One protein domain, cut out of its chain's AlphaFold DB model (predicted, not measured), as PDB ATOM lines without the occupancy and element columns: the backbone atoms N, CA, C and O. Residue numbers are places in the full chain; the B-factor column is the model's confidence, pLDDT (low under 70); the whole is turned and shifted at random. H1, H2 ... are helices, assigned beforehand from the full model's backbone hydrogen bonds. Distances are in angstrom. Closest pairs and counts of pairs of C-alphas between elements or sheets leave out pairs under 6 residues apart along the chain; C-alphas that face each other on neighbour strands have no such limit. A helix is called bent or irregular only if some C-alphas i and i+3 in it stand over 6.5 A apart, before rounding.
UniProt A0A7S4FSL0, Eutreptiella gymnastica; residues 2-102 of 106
ATOM      1  N   ASP A   2       9.755  51.689  63.189       80.56
ATOM      2  CA  ASP A   2       8.451  51.929  62.538       80.56
ATOM      3  C   ASP A   2       8.467  52.964  61.383       80.56
ATOM      4  O   ASP A   2       7.795  52.784  60.370       80.56
ATOM      5  N   TYR A   3       9.286  54.024  61.463       88.44
ATOM      6  CA  TYR A   3       9.340  55.038  60.395       88.44
ATOM      7  C   TYR A   3       9.904  54.497  59.070       88.44
ATOM      8  O   TYR A   3       9.319  54.740  58.018       88.44
ATOM      9  N   GLY A   4      11.016  53.752  59.107       86.44
ATOM     10  CA  GLY A   4      11.633  53.182  57.903       86.44
ATOM     11  C   GLY A   4      10.697  52.207  57.189       86.44
ATOM     12  O   GLY A   4      10.509  52.318  55.979       86.44
ATOM     13  N   LEU A   5      10.026  51.345  57.960       90.88
ATOM     14  CA  LEU A   5       8.957  50.468  57.482       90.88
ATOM     15  C   LEU A   5       7.835  51.264  56.806       90.88
ATOM     16  O   LEU A   5       7.557  51.074  55.624       90.88
ATOM     17  N   LYS A   6       7.205  52.197  57.528       90.69
ATOM     18  CA  LYS A   6       6.079  52.988  57.007       90.69
ATOM     19  C   LYS A   6       6.457  53.769  55.754       90.69
ATOM     20  O   LYS A   6       5.683  53.817  54.799       90.69
ATOM     21  N   ARG A   7       7.658  54.350  55.729       91.56
ATOM     22  CA  ARG A   7       8.151  55.100  54.573       91.56
ATOM     23  C   ARG A   7       8.425  54.186  53.384       91.56
ATOM     24  O   ARG A   7       8.101  54.569  52.264       91.56
ATOM     25  N   GLY A   8       8.955  52.987  53.620       87.12
ATOM     26  CA  GLY A   8       9.194  52.000  52.572       87.12
ATOM     27  C   GLY A   8       7.895  51.470  51.966       87.12
ATOM     28  O   GLY A   8       7.771  51.430  50.746       87.12
ATOM     29  N   LEU A   9       6.895  51.165  52.802       89.69
ATOM     30  CA  LEU A   9       5.550  50.778  52.359       89.69
ATOM     31  C   LEU A   9       4.909  51.867  51.498       89.69
ATOM     32  O   LEU A   9       4.404  51.585  50.414       89.69
ATOM     33  N   LEU A  10       4.956  53.118  51.969       89.81
ATOM     34  CA  LEU A  10       4.414  54.260  51.244       89.81
ATOM     35  C   LEU A  10       5.086  54.410  49.876       89.81
ATOM     36  O   LEU A  10       4.394  54.514  48.870       89.81
ATOM     37  N   THR A  11       6.419  54.397  49.817       87.38
ATOM     38  CA  THR A  11       7.136  54.538  48.544       87.38
ATOM     39  C   THR A  11       6.832  53.383  47.589       87.38
ATOM     40  O   THR A  11       6.542  53.637  46.423       87.38
ATOM     41  N   ALA A  12       6.840  52.135  48.070       85.81
ATOM     42  CA  ALA A  12       6.523  50.968  47.246       85.81
ATOM     43  C   ALA A  12       5.101  51.038  46.668       85.81
ATOM     44  O   ALA A  12       4.894  50.714  45.502       85.81
ATOM     45  N   LEU A  13       4.132  51.517  47.456       85.50
ATOM     46  CA  LEU A  13       2.760  51.728  47.000       85.50
ATOM     47  C   LEU A  13       2.677  52.844  45.951       85.50
ATOM     48  O   LEU A  13       2.072  52.656  44.901       85.50
ATOM     49  N   LEU A  14       3.305  53.995  46.202       85.62
ATOM     50  CA  LEU A  14       3.250  55.142  45.289       85.62
ATOM     51  C   LEU A  14       3.929  54.857  43.946       85.62
ATOM     52  O   LEU A  14       3.456  55.344  42.920       85.62
ATOM     53  N   ALA A  15       4.967  54.017  43.937       81.12
ATOM     54  CA  ALA A  15       5.609  53.556  42.709       81.12
ATOM     55  C   ALA A  15       4.633  52.831  41.759       81.12
ATOM     56  O   ALA A  15       4.840  52.853  40.549       81.12
ATOM     57  N   GLN A  16       3.548  52.243  42.281       79.50
ATOM     58  CA  GLN A  16       2.507  51.582  41.480       79.50
ATOM     59  C   GLN A  16       1.405  52.541  40.996       79.50
ATOM     60  O   GLN A  16       0.648  52.196  40.092       79.50
ATOM     61  N   VAL A  17       1.286  53.731  41.597       77.94
ATOM     62  CA  VAL A  17       0.196  54.692  41.327       77.94
ATOM     63  C   VAL A  17       0.637  55.795  40.357       77.94
ATOM     64  O   VAL A  17      -0.184  56.317  39.606       77.94
ATOM     65  N   GLY A  18       1.929  56.133  40.332       79.12
ATOM     66  CA  GLY A  18       2.512  57.044  39.347       79.12
ATOM     67  C   GLY A  18       3.546  58.010  39.925       79.12
ATOM     68  O   GLY A  18       3.593  58.283  41.126       79.12
ATOM     69  N   SER A  19       4.372  58.573  39.040       78.88
ATOM     70  CA  SER A  19       5.515  59.426  39.402       78.88
ATOM     71  C   SER A  19       5.131  60.710  40.147       78.88
ATOM     72  O   SER A  19       5.883  61.169  41.006       78.88
ATOM     73  N   SER A  20       3.947  61.269  39.882       84.12
ATOM     74  CA  SER A  20       3.440  62.461  40.577       84.12
ATOM     75  C   SER A  20       3.183  62.209  42.065       84.12
ATOM     76  O   SER A  20       3.480  63.064  42.899       84.12
ATOM     77  N   ALA A  21       2.682  61.024  42.412       81.00
ATOM     78  CA  ALA A  21       2.385  60.644  43.786       81.00
ATOM     79  C   ALA A  21       3.679  60.400  44.587       81.00
ATOM     80  O   ALA A  21       3.789  60.812  45.742       81.00
ATOM     81  N   GLN A  22       4.692  59.809  43.945       78.50
ATOM     82  CA  GLN A  22       6.021  59.636  44.533       78.50
ATOM     83  C   GLN A  22       6.709  60.986  44.801       78.50
ATOM     84  O   GLN A  22       7.178  61.218  45.917       78.50
ATOM     85  N   ALA A  23       6.688  61.901  43.824       83.50
ATOM     86  CA  ALA A  23       7.250  63.243  43.977       83.50
ATOM     87  C   ALA A  23       6.561  64.037  45.104       83.50
ATOM     88  O   ALA A  23       7.229  64.684  45.911       83.50
ATOM     89  N   ALA A  24       5.231  63.941  45.219       85.94
ATOM     90  CA  ALA A  24       4.481  64.578  46.300       85.94
ATOM     91  C   ALA A  24       4.890  64.048  47.686       85.94
ATOM     92  O   ALA A  24       5.014  64.818  48.642       85.94
ATOM     93  N   ALA A  25       5.142  62.743  47.809       83.31
ATOM     94  CA  ALA A  25       5.602  62.163  49.063       83.31
ATOM     95  C   ALA A  25       7.031  62.599  49.414       83.31
ATOM     96  O   ALA A  25       7.306  62.889  50.575       83.31
ATOM     97  N   GLU A  26       7.950  62.663  48.453       84.75
ATOM     98  CA  GLU A  26       9.296  63.208  48.686       84.75
ATOM     99  C   GLU A  26       9.250  64.671  49.144       84.75
ATOM    100  O   GLU A  26       9.900  65.014  50.131       84.75
ATOM    101  N   ALA A  27       8.408  65.500  48.521       89.06
ATOM    102  CA  ALA A  27       8.214  66.890  48.928       89.06
ATOM    103  C   ALA A  27       7.610  67.030  50.339       89.06
ATOM    104  O   ALA A  27       7.957  67.953  51.069       89.06
ATOM    105  N   THR A  28       6.720  66.113  50.733       91.25
ATOM    106  CA  THR A  28       6.016  66.168  52.026       91.25
ATOM    107  C   THR A  28       6.871  65.659  53.182       91.25
ATOM    108  O   THR A  28       6.907  66.266  54.250       91.25
ATOM    109  N   TYR A  29       7.531  64.517  52.998       87.56
ATOM    110  CA  TYR A  29       8.218  63.817  54.087       87.56
ATOM    111  C   TYR A  29       9.728  64.061  54.101       87.56
ATOM    112  O   TYR A  29      10.382  63.711  55.082       87.56
ATOM    113  N   GLY A  30      10.282  64.643  53.034       90.12
ATOM    114  CA  GLY A  30      11.717  64.827  52.883       90.12
ATOM    115  C   GLY A  30      12.486  63.503  52.736       90.12
ATOM    116  O   GLY A  30      11.887  62.441  52.502       90.12
ATOM    117  N   PRO A  31      13.827  63.559  52.841       89.25
ATOM    118  CA  PRO A  31      14.680  62.382  52.746       89.25
ATOM    119  C   PRO A  31      14.503  61.456  53.954       89.25
ATOM    120  O   PRO A  31      14.252  61.895  55.077       89.25
ATOM    121  N   VAL A  32      14.694  60.156  53.732       90.44
ATOM    122  CA  VAL A  32      14.678  59.162  54.811       90.44
ATOM    123  C   VAL A  32      15.892  59.386  55.725       90.44
ATOM    124  O   VAL A  32      17.012  59.481  55.223       90.44
ATOM    125  N   PRO A  33      15.719  59.451  57.060       92.62
ATOM    126  CA  PRO A  33      16.846  59.578  57.976       92.62
ATOM    127  C   PRO A  33      17.830  58.405  57.829       92.62
ATOM    128  O   PRO A  33      17.374  57.261  57.737       92.62
ATOM    129  N   PRO A  34      19.158  58.626  57.914       93.31
ATOM    130  CA  PRO A  34      20.153  57.562  57.743       93.31
ATOM    131  C   PRO A  34      19.928  56.347  58.654       93.31
ATOM    132  O   PRO A  34      20.056  55.207  58.219       93.31
ATOM    133  N   ALA A  35      19.495  56.582  59.897       92.81
ATOM    134  CA  ALA A  35      19.184  55.528  60.865       92.81
ATOM    135  C   ALA A  35      18.016  54.609  60.444       92.81
ATOM    136  O   ALA A  35      17.876  53.515  60.978       92.81
ATOM    137  N   CYS A  36      17.169  55.045  59.507       93.44
ATOM    138  CA  CYS A  36      16.016  54.296  58.998       93.44
ATOM    139  C   CYS A  36      16.245  53.720  57.591       93.44
ATOM    140  O   CYS A  36      15.375  53.019  57.074       93.44
ATOM    141  N   GLN A  37      17.386  54.016  56.959       92.75
ATOM    142  CA  GLN A  37      17.623  53.704  55.549       92.75
ATOM    143  C   GLN A  37      17.618  52.194  55.272       92.75
ATOM    144  O   GLN A  37      17.107  51.760  54.242       92.75
ATOM    145  N   ALA A  38      18.154  51.388  56.192       93.75
ATOM    146  CA  ALA A  38      18.196  49.934  56.043       93.75
ATOM    147  C   ALA A  38      16.785  49.320  56.028       93.75
ATOM    148  O   ALA A  38      16.447  48.590  55.096       93.75
ATOM    149  N   ASP A  39      15.951  49.672  57.013       93.56
ATOM    150  CA  ASP A  39      14.553  49.230  57.106       93.56
ATOM    151  C   ASP A  39      13.751  49.668  55.877       93.56
ATOM    152  O   ASP A  39      13.001  48.882  55.296       93.56
ATOM    153  N   TYR A  40      13.947  50.919  55.454       94.00
ATOM    154  CA  TYR A  40      13.318  51.489  54.268       94.00
ATOM    155  C   TYR A  40      13.664  50.706  52.998       94.00
ATOM    156  O   TYR A  40      12.760  50.262  52.290       94.00
ATOM    157  N   ASN A  41      14.956  50.476  52.735       94.50
ATOM    158  CA  ASN A  41      15.415  49.771  51.537       94.50
ATOM    159  C   ASN A  41      14.874  48.334  51.488       94.50
ATOM    160  O   ASN A  41      14.350  47.908  50.460       94.50
ATOM    161  N   ARG A  42      14.954  47.603  52.608       95.56
ATOM    162  CA  ARG A  42      14.459  46.219  52.705       95.56
ATOM    163  C   ARG A  42      12.950  46.140  52.500       95.56
ATOM    164  O   ARG A  42      12.466  45.262  51.793       95.56
ATOM    165  N   THR A  43      12.212  47.080  53.085       94.94
ATOM    166  CA  THR A  43      10.759  47.151  52.918       94.94
ATOM    167  C   THR A  43      10.389  47.433  51.466       94.94
ATOM    168  O   THR A  43       9.542  46.740  50.913       94.94
ATOM    169  N   ILE A  44      11.029  48.409  50.819       94.00
ATOM    170  CA  ILE A  44      10.760  48.702  49.405       94.00
ATOM    171  C   ILE A  44      11.004  47.477  48.545       94.00
ATOM    172  O   ILE A  44      10.180  47.173  47.687       94.00
ATOM    173  N   GLU A  45      12.105  46.772  48.776       93.94
ATOM    174  CA  GLU A  45      12.459  45.600  47.989       93.94
ATOM    175  C   GLU A  45      11.388  44.502  48.072       93.94
ATOM    176  O   GLU A  45      10.983  43.958  47.044       93.94
ATOM    177  N   VAL A  46      10.865  44.236  49.273       94.56
ATOM    178  CA  VAL A  46       9.761  43.287  49.469       94.56
ATOM    179  C   VAL A  46       8.485  43.788  48.784       94.56
ATOM    180  O   VAL A  46       7.923  43.089  47.944       94.56
ATOM    181  N   TYR A  47       8.037  45.008  49.087       93.56
ATOM    182  CA  TYR A  47       6.717  45.499  48.664       93.56
ATOM    183  C   TYR A  47       6.635  45.977  47.218       93.56
ATOM    184  O   TYR A  47       5.537  46.093  46.680       93.56
ATOM    185  N   SER A  48       7.772  46.211  46.569       90.25
ATOM    186  CA  SER A  48       7.820  46.510  45.133       90.25
ATOM    187  C   SER A  48       7.857  45.243  44.274       90.25
ATOM    188  O   SER A  48       7.816  45.330  43.048       90.25
ATOM    189  N   SER A  49       7.951  44.056  44.886       91.19
ATOM    190  CA  SER A  49       8.033  42.788  44.165       91.19
ATOM    191  C   SER A  49       6.663  42.285  43.711       91.19
ATOM    192  O   SER A  49       5.714  42.222  44.490       91.19
ATOM    193  N   LEU A  50       6.584  41.786  42.472       88.81
ATOM    194  CA  LEU A  50       5.400  41.070  41.976       88.81
ATOM    195  C   LEU A  50       5.053  39.849  42.844       88.81
ATOM    196  O   LEU A  50       3.883  39.514  42.994       88.81
ATOM    197  N   ARG A  51       6.053  39.201  43.459       90.94
ATOM    198  CA  ARG A  51       5.815  38.064  44.364       90.94
ATOM    199  C   ARG A  51       5.043  38.483  45.612       90.94
ATOM    200  O   ARG A  51       4.214  37.724  46.098       90.94
ATOM    201  N   MET A  52       5.262  39.707  46.092       93.31
ATOM    202  CA  MET A  52       4.515  40.253  47.222       93.31
ATOM    203  C   MET A  52       3.051  40.528  46.863       93.31
ATOM    204  O   MET A  52       2.171  40.333  47.697       93.31
ATOM    205  N   LEU A  53       2.764  40.909  45.612       88.62
ATOM    206  CA  LEU A  53       1.384  41.008  45.125       88.62
ATOM    207  C   LEU A  53       0.695  39.637  45.116       88.62
ATOM    208  O   LEU A  53      -0.435  39.527  45.582       88.62
ATOM    209  N   LEU A  54       1.383  38.584  44.661       88.94
ATOM    210  CA  LEU A  54       0.852  37.215  44.691       88.94
ATOM    211  C   LEU A  54       0.619  36.711  46.123       88.94
ATOM    212  O   LEU A  54      -0.377  36.043  46.384       88.94
ATOM    213  N   ALA A  55       1.475  37.095  47.074       92.94
ATOM    214  CA  ALA A  55       1.308  36.775  48.494       92.94
ATOM    215  C   ALA A  55       0.057  37.415  49.136       92.94
ATOM    216  O   ALA A  55      -0.342  37.027  50.239       92.94
ATOM    217  N   CYS A  56      -0.558  38.405  48.480       91.56
ATOM    218  CA  CYS A  56      -1.807  39.020  48.929       91.56
ATOM    219  C   CYS A  56      -3.062  38.257  48.490       91.56
ATOM    220  O   CYS A  56      -4.124  38.523  49.051       91.56
ATOM    221  N   ILE A  57      -2.947  37.343  47.522       91.56
ATOM    222  CA  ILE A  57      -4.063  36.526  47.038       91.56
ATOM    223  C   ILE A  57      -4.357  35.433  48.073       91.56
ATOM    224  O   ILE A  57      -3.442  34.849  48.665       91.56
ATOM    225  N   ASP A  58      -5.636  35.190  48.337       90.38
ATOM    226  CA  ASP A  58      -6.059  34.145  49.259       90.38
ATOM    227  C   ASP A  58      -5.898  32.742  48.651       90.38
ATOM    228  O   ASP A  58      -5.701  32.555  47.448       90.38
ATOM    229  N   ARG A  59      -5.913  31.731  49.525       91.38
ATOM    230  CA  ARG A  59      -5.688  30.337  49.136       91.38
ATOM    231  C   ARG A  59      -6.708  29.841  48.100       91.38
ATOM    232  O   ARG A  59      -6.246  29.317  47.092       91.38
ATOM    233  N   PRO A  60      -8.032  30.042  48.275       91.81
ATOM    234  CA  PRO A  60      -9.012  29.539  47.313       91.81
ATOM    235  C   PRO A  60      -8.786  30.080  45.897       91.81
ATOM    236  O   PRO A  60      -8.753  29.309  44.944       91.81
ATOM    237  N   MET A  61      -8.528  31.386  45.754       90.88
ATOM    238  CA  MET A  61      -8.257  31.988  44.447       90.88
ATOM    239  C   MET A  61      -6.952  31.463  43.831       90.88
ATOM    240  O   MET A  61      -6.895  31.221  42.628       90.88
ATOM    241  N   LEU A  62      -5.892  31.267  44.623       89.56
ATOM    242  CA  LEU A  62      -4.644  30.684  44.112       89.56
ATOM    243  C   LEU A  62      -4.817  29.226  43.676       89.56
ATOM    244  O   LEU A  62      -4.264  28.837  42.651       89.56
ATOM    245  N   GLU A  63      -5.588  28.432  44.415       88.31
ATOM    246  CA  GLU A  63      -5.893  27.041  44.061       88.31
ATOM    247  C   GLU A  63      -6.704  26.955  42.759       88.31
ATOM    248  O   GLU A  63      -6.415  26.111  41.909       88.31
ATOM    249  N   GLU A  64      -7.650  27.875  42.547       88.69
ATOM    250  CA  GLU A  64      -8.387  27.996  41.286       88.69
ATOM    251  C   GLU A  64      -7.477  28.418  40.118       88.69
ATOM    252  O   GLU A  64      -7.501  27.796  39.053       88.69
ATOM    253  N   LEU A  65      -6.638  29.444  40.309       85.69
ATOM    254  CA  LEU A  65      -5.761  29.991  39.264       85.69
ATOM    255  C   LEU A  65      -4.600  29.059  38.891       85.69
ATOM    256  O   LEU A  65      -4.147  29.066  37.746       85.69
ATOM    257  N   CYS A  66      -4.086  28.292  39.851       85.38
ATOM    258  CA  CYS A  66      -2.926  27.415  39.683       85.38
ATOM    259  C   CYS A  66      -3.306  25.930  39.604       85.38
ATOM    260  O   CYS A  66      -2.443  25.063  39.770       85.38
ATOM    261  N   CYS A  67      -4.574  25.621  39.319       76.12
ATOM    262  CA  CYS A  67      -5.038  24.253  39.121       76.12
ATOM    263  C   CYS A  67      -4.195  23.546  38.037       76.12
ATOM    264  O   CYS A  67      -4.143  23.977  36.885       76.12
ATOM    265  N   GLY A  68      -3.498  22.471  38.422       77.38
ATOM    266  CA  GLY A  68      -2.608  21.698  37.543       77.38
ATOM    267  C   GLY A  68      -1.110  21.972  37.713       77.38
ATOM    268  O   GLY A  68      -0.297  21.301  37.074       77.38
ATOM    269  N   VAL A  69      -0.716  22.903  38.586       82.19
ATOM    270  CA  VAL A  69       0.687  23.073  38.984       82.19
ATOM    271  C   VAL A  69       1.010  22.100  40.125       82.19
ATOM    272  O   VAL A  69       0.327  22.080  41.143       82.19
ATOM    273  N   ASN A  70       2.081  21.310  39.989       82.81
ATOM    274  CA  ASN A  70       2.555  20.366  41.018       82.81
ATOM    275  C   ASN A  70       3.286  21.056  42.194       82.81
ATOM    276  O   ASN A  70       4.245  20.513  42.743       82.81
ATOM    277  N   CYS A  71       2.879  22.268  42.568       82.62
ATOM    278  CA  CYS A  71       3.391  22.942  43.754       82.62
ATOM    279  C   CYS A  71       2.284  23.712  44.470       82.62
ATOM    280  O   CYS A  71       1.375  24.252  43.839       82.62
ATOM    281  N   ASP A  72       2.394  23.793  45.796       86.50
ATOM    282  CA  ASP A  72       1.554  24.690  46.574       86.50
ATOM    283  C   ASP A  72       2.111  26.120  46.447       86.50
ATOM    284  O   ASP A  72       3.062  26.545  47.116       86.50
ATOM    285  N   VAL A  73       1.523  26.869  45.514       87.12
ATOM    286  CA  VAL A  73       1.856  28.276  45.263       87.12
ATOM    287  C   VAL A  73       1.529  29.139  46.482       87.12
ATOM    288  O   VAL A  73       2.208  30.137  46.731       87.12
ATOM    289  N   TYR A  74       0.537  28.750  47.288       90.75
ATOM    290  CA  TYR A  74       0.271  29.423  48.546       90.75
ATOM    291  C   TYR A  74       1.452  29.197  49.506       90.75
ATOM    292  O   TYR A  74       2.079  30.154  49.952       90.75
ATOM    293  N   GLU A  75       1.877  27.973  49.772       91.25
ATOM    294  CA  GLU A  75       3.027  27.744  50.667       91.25
ATOM    295  C   GLU A  75       4.326  28.402  50.169       91.25
ATOM    296  O   GLU A  75       5.103  28.926  50.966       91.25
ATOM    297  N   THR A  76       4.508  28.511  48.850       89.81
ATOM    298  CA  THR A  76       5.674  29.177  48.234       89.81
ATOM    299  C   THR A  76       5.861  30.636  48.682       89.81
ATOM    300  O   THR A  76       6.987  31.138  48.716       89.81
ATOM    301  N   PHE A  77       4.780  31.339  49.036       92.94
ATOM    302  CA  PHE A  77       4.820  32.747  49.451       92.94
ATOM    303  C   PHE A  77       4.622  32.960  50.955       92.94
ATOM    304  O   PHE A  77       4.361  34.088  51.381       92.94
ATOM    305  N   GLU A  78       4.753  31.912  51.769       94.75
ATOM    306  CA  GLU A  78       4.510  31.984  53.213       94.75
ATOM    307  C   GLU A  78       5.372  33.045  53.907       94.75
ATOM    308  O   GLU A  78       4.846  33.914  54.602       94.75
ATOM    309  N   GLU A  79       6.669  33.085  53.603       95.31
ATOM    310  CA  GLU A  79       7.594  34.092  54.143       95.31
ATOM    311  C   GLU A  79       7.154  35.533  53.839       95.31
ATOM    312  O   GLU A  79       7.303  36.434  54.663       95.31
ATOM    313  N   LEU A  80       6.556  35.764  52.663       95.81
ATOM    314  CA  LEU A  80       6.040  37.080  52.286       95.81
ATOM    315  C   LEU A  80       4.760  37.427  53.043       95.81
ATOM    316  O   LEU A  80       4.558  38.588  53.398       95.81
ATOM    317  N   ARG A  81       3.898  36.446  53.336       95.56
ATOM    318  CA  ARG A  81       2.704  36.680  54.161       95.56
ATOM    319  C   ARG A  81       3.056  36.986  55.599       95.56
ATOM    320  O   ARG A  81       2.436  37.876  56.176       95.56
ATOM    321  N   GLN A  82       4.009  36.263  56.172       96.31
ATOM    322  CA  GLN A  82       4.377  36.420  57.576       96.31
ATOM    323  C   GLN A  82       4.935  37.809  57.866       96.31
ATOM    324  O   GLN A  82       4.677  38.369  58.926       96.31
ATOM    325  N   VAL A  83       5.628  38.420  56.902       96.00
ATOM    326  CA  VAL A  83       6.149  39.780  57.065       96.00
ATOM    327  C   VAL A  83       5.105  40.872  56.819       96.00
ATOM    328  O   VAL A  83       5.408  42.044  57.021       96.00
ATOM    329  N   ARG A  84       3.865  40.551  56.428       94.50
ATOM    330  CA  ARG A  84       2.817  41.568  56.223       94.50
ATOM    331  C   ARG A  84       2.418  42.223  57.543       94.50
ATOM    332  O   ARG A  84       1.936  41.511  58.420       94.50
ATOM    333  N   PRO A  85       2.447  43.566  57.664       92.19
ATOM    334  CA  PRO A  85       1.884  44.260  58.820       92.19
ATOM    335  C   PRO A  85       0.416  43.909  59.074       92.19
ATOM    336  O   PRO A  85       0.004  43.809  60.223       92.19
ATOM    337  N   ALA A  86      -0.362  43.646  58.013       90.19
ATOM    338  CA  ALA A  86      -1.750  43.183  58.123       90.19
ATOM    339  C   ALA A  86      -1.894  41.844  58.877       90.19
ATOM    340  O   ALA A  86      -2.944  41.583  59.452       90.19
ATOM    341  N   ASN A  87      -0.831  41.036  58.909       91.62
ATOM    342  CA  ASN A  87      -0.753  39.754  59.608       91.62
ATOM    343  C   ASN A  87       0.059  39.852  60.918       91.62
ATOM    344  O   ASN A  87       0.433  38.831  61.484       91.62
ATOM    345  N   GLY A  88       0.378  41.066  61.389       92.44
ATOM    346  CA  GLY A  88       1.245  41.288  62.555       92.44
ATOM    347  C   GLY A  88       2.750  41.203  62.267       92.44
ATOM    348  O   GLY A  88       3.551  41.215  63.199       92.44
ATOM    349  N   GLY A  89       3.144  41.128  60.994       92.94
ATOM    350  CA  GLY A  89       4.532  41.022  60.552       92.94
ATOM    351  C   GLY A  89       5.335  42.323  60.610       92.94
ATOM    352  O   GLY A  89       4.796  43.430  60.636       92.94
ATOM    353  N   THR A  90       6.660  42.186  60.561       91.94
ATOM    354  CA  THR A  90       7.649  43.279  60.680       91.94
ATOM    355  C   THR A  90       7.857  44.099  59.402       91.94
ATOM    356  O   THR A  90       8.658  45.032  59.391       91.94
ATOM    357  N   GLY A  91       7.182  43.753  58.307       92.88
ATOM    358  CA  GLY A  91       7.375  44.317  56.970       92.88
ATOM    359  C   GLY A  91       8.393  43.562  56.127       92.88
ATOM    360  O   GLY A  91       8.152  43.301  54.955       92.88
ATOM    361  N   TYR A  92       9.515  43.160  56.711       94.94
ATOM    362  CA  TYR A  92      10.539  42.399  56.005       94.94
ATOM    363  C   TYR A  92      11.192  41.366  56.930       94.94
ATOM    364  O   TYR A  92      11.173  41.497  58.155       94.94
ATOM    365  N   SER A  93      11.817  40.365  56.320       95.94
ATOM    366  CA  SER A  93      12.707  39.390  56.950       95.94
ATOM    367  C   SER A  93      13.767  38.977  55.929       95.94
ATOM    368  O   SER A  93      13.588  39.191  54.726       95.94
ATOM    369  N   ASP A  94      14.874  38.389  56.377       95.25
ATOM    370  CA  ASP A  94      15.898  37.893  55.449       95.25
ATOM    371  C   ASP A  94      15.352  36.760  54.561       95.25
ATOM    372  O   ASP A  94      15.701  36.681  53.384       95.25
ATOM    373  N   ALA A  95      14.421  35.951  55.079       94.56
ATOM    374  CA  ALA A  95      13.720  34.923  54.314       94.56
ATOM    375  C   ALA A  95      12.771  35.525  53.261       94.56
ATOM    376  O   ALA A  95      12.810  35.126  52.099       94.56
ATOM    377  N   ALA A  96      11.995  36.558  53.607       94.31
ATOM    378  CA  ALA A  96      11.170  37.293  52.647       94.31
ATOM    379  C   ALA A  96      12.022  37.957  51.552       94.31
ATOM    380  O   ALA A  96      11.668  37.911  50.372       94.31
ATOM    381  N   LEU A  97      13.174  38.526  51.927       95.12
ATOM    382  CA  LEU A  97      14.140  39.084  50.982       95.12
ATOM    383  C   LEU A  97      14.701  38.004  50.053       95.12
ATOM    384  O   LEU A  97      14.737  38.210  48.843       95.12
ATOM    385  N   ALA A  98      15.083  36.841  50.581       93.44
ATOM    386  CA  ALA A  98      15.506  35.709  49.762       93.44
ATOM    387  C   ALA A  98      14.401  35.296  48.775       93.44
ATOM    388  O   ALA A  98      14.676  35.134  47.588       93.44
ATOM    389  N   THR A  99      13.144  35.241  49.227       91.88
ATOM    390  CA  THR A  99      11.978  34.910  48.397       91.88
ATOM    391  C   THR A  99      11.734  35.916  47.273       91.88
ATOM    392  O   THR A  99      11.327  35.506  46.186       91.88
ATOM    393  N   VAL A 100      11.985  37.217  47.462       92.19
ATOM    394  CA  VAL A 100      11.861  38.196  46.360       92.19
ATOM    395  C   VAL A 100      13.099  38.271  45.466       92.19
ATOM    396  O   VAL A 100      12.963  38.629  44.299       92.19
ATOM    397  N   ARG A 101      14.275  37.902  45.986       91.31
ATOM    398  CA  ARG A 101      15.559  37.919  45.269       91.31
ATOM    399  C   ARG A 101      15.843  36.669  44.446       91.31
ATOM    400  O   ARG A 101      16.794  36.710  43.674       91.31
ATOM    401  N   VAL A 102      15.072  35.587  44.623       76.88
ATOM    402  CA  VAL A 102      15.285  34.307  43.919       76.88
ATOM    403  C   VAL A 102      15.609  34.561  42.450       76.88
ATOM    404  O   VAL A 102      14.832  35.218  41.750       76.88
TER     405      VAL A 102
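What this domain is: This is residues 2 to 102 of the 106 residues of a protein of Eutreptiella gymnastica (UniProt A0A7S4FSL0). This is an elongated helical body: at one end H2 folds back beside the long H1 and H3 crosses H1, and at the other end the short H5 and H6 meet. Between these ends H4, H7 and H8 gather near the last residues of H3. The printed part has 101 residues with eight named helices, H1 to H8 in order, and no named strand: all helix. It is only just compact, close to loose, with a radius of gyration of the C-alphas of 15.0 A and spans of 48 by 27 by 24 A.

How they stand to each other: Start at H1, residues 2 to 17; with residues 11 to 15 alone it touches H2, residues 19 to 29, a helical hairpin at a shallow tilt of 23 degrees, opposite ways, the closest C-alphas being Leu 14 and Gln 22 at 5.3 A. H3, residues 34 to 47, touches H1 at a steep tilt of 44 degrees, the same way, closest at C-alphas Gly 4 and Tyr 40, 4.3 A. H2 and H3 are apart. With residues 42 to 46 alone, H3 touches H8, residues 94 to 101, at a steep tilt of 55 degrees, closest at C-alphas Val 46 and Leu 97, 6.3 A. H7, residues 78 to 82, touches H8 at C-alphas Glu 79 and Ala 96, 5.0 A. H4, residues 50 to 54, is close but not clearly touching H7, closest at C-alphas Met 52 and Leu 80, 6.2 A. H5, residues 59 to 65, touches H6, residues 73 to 76, closest at C-alphas Arg 59 and Tyr 74, 6.1 A. Every O i to N i+4 pair is within hydrogen-bond range in H2, H4, H5, H7 and H8, against 10 of 12 in H1 and 8 of 10 in H3; H6 is too short for one.

Where its parts are: Find C-alpha 2 at (8.451, 51.929, 62.538); H1 runs 22.9 A from there to C-alpha 17. H2 is 15.6 A long. H3, 20.2 A, is irregular: C-alphas 35 and 38 are 7.5 A apart. H8 runs 10.2 A to C-alpha 101 at (15.559, 37.919, 45.269).

The domain as a whole: The two C-alphas farthest apart, Gly 30 and Gly 68, are 48.0 A apart. The printed part has no cut, and the link from H7 to H8, 11 residues, is long. The mean pLDDT of the printed part is 89.5, and no printed residue is under 70.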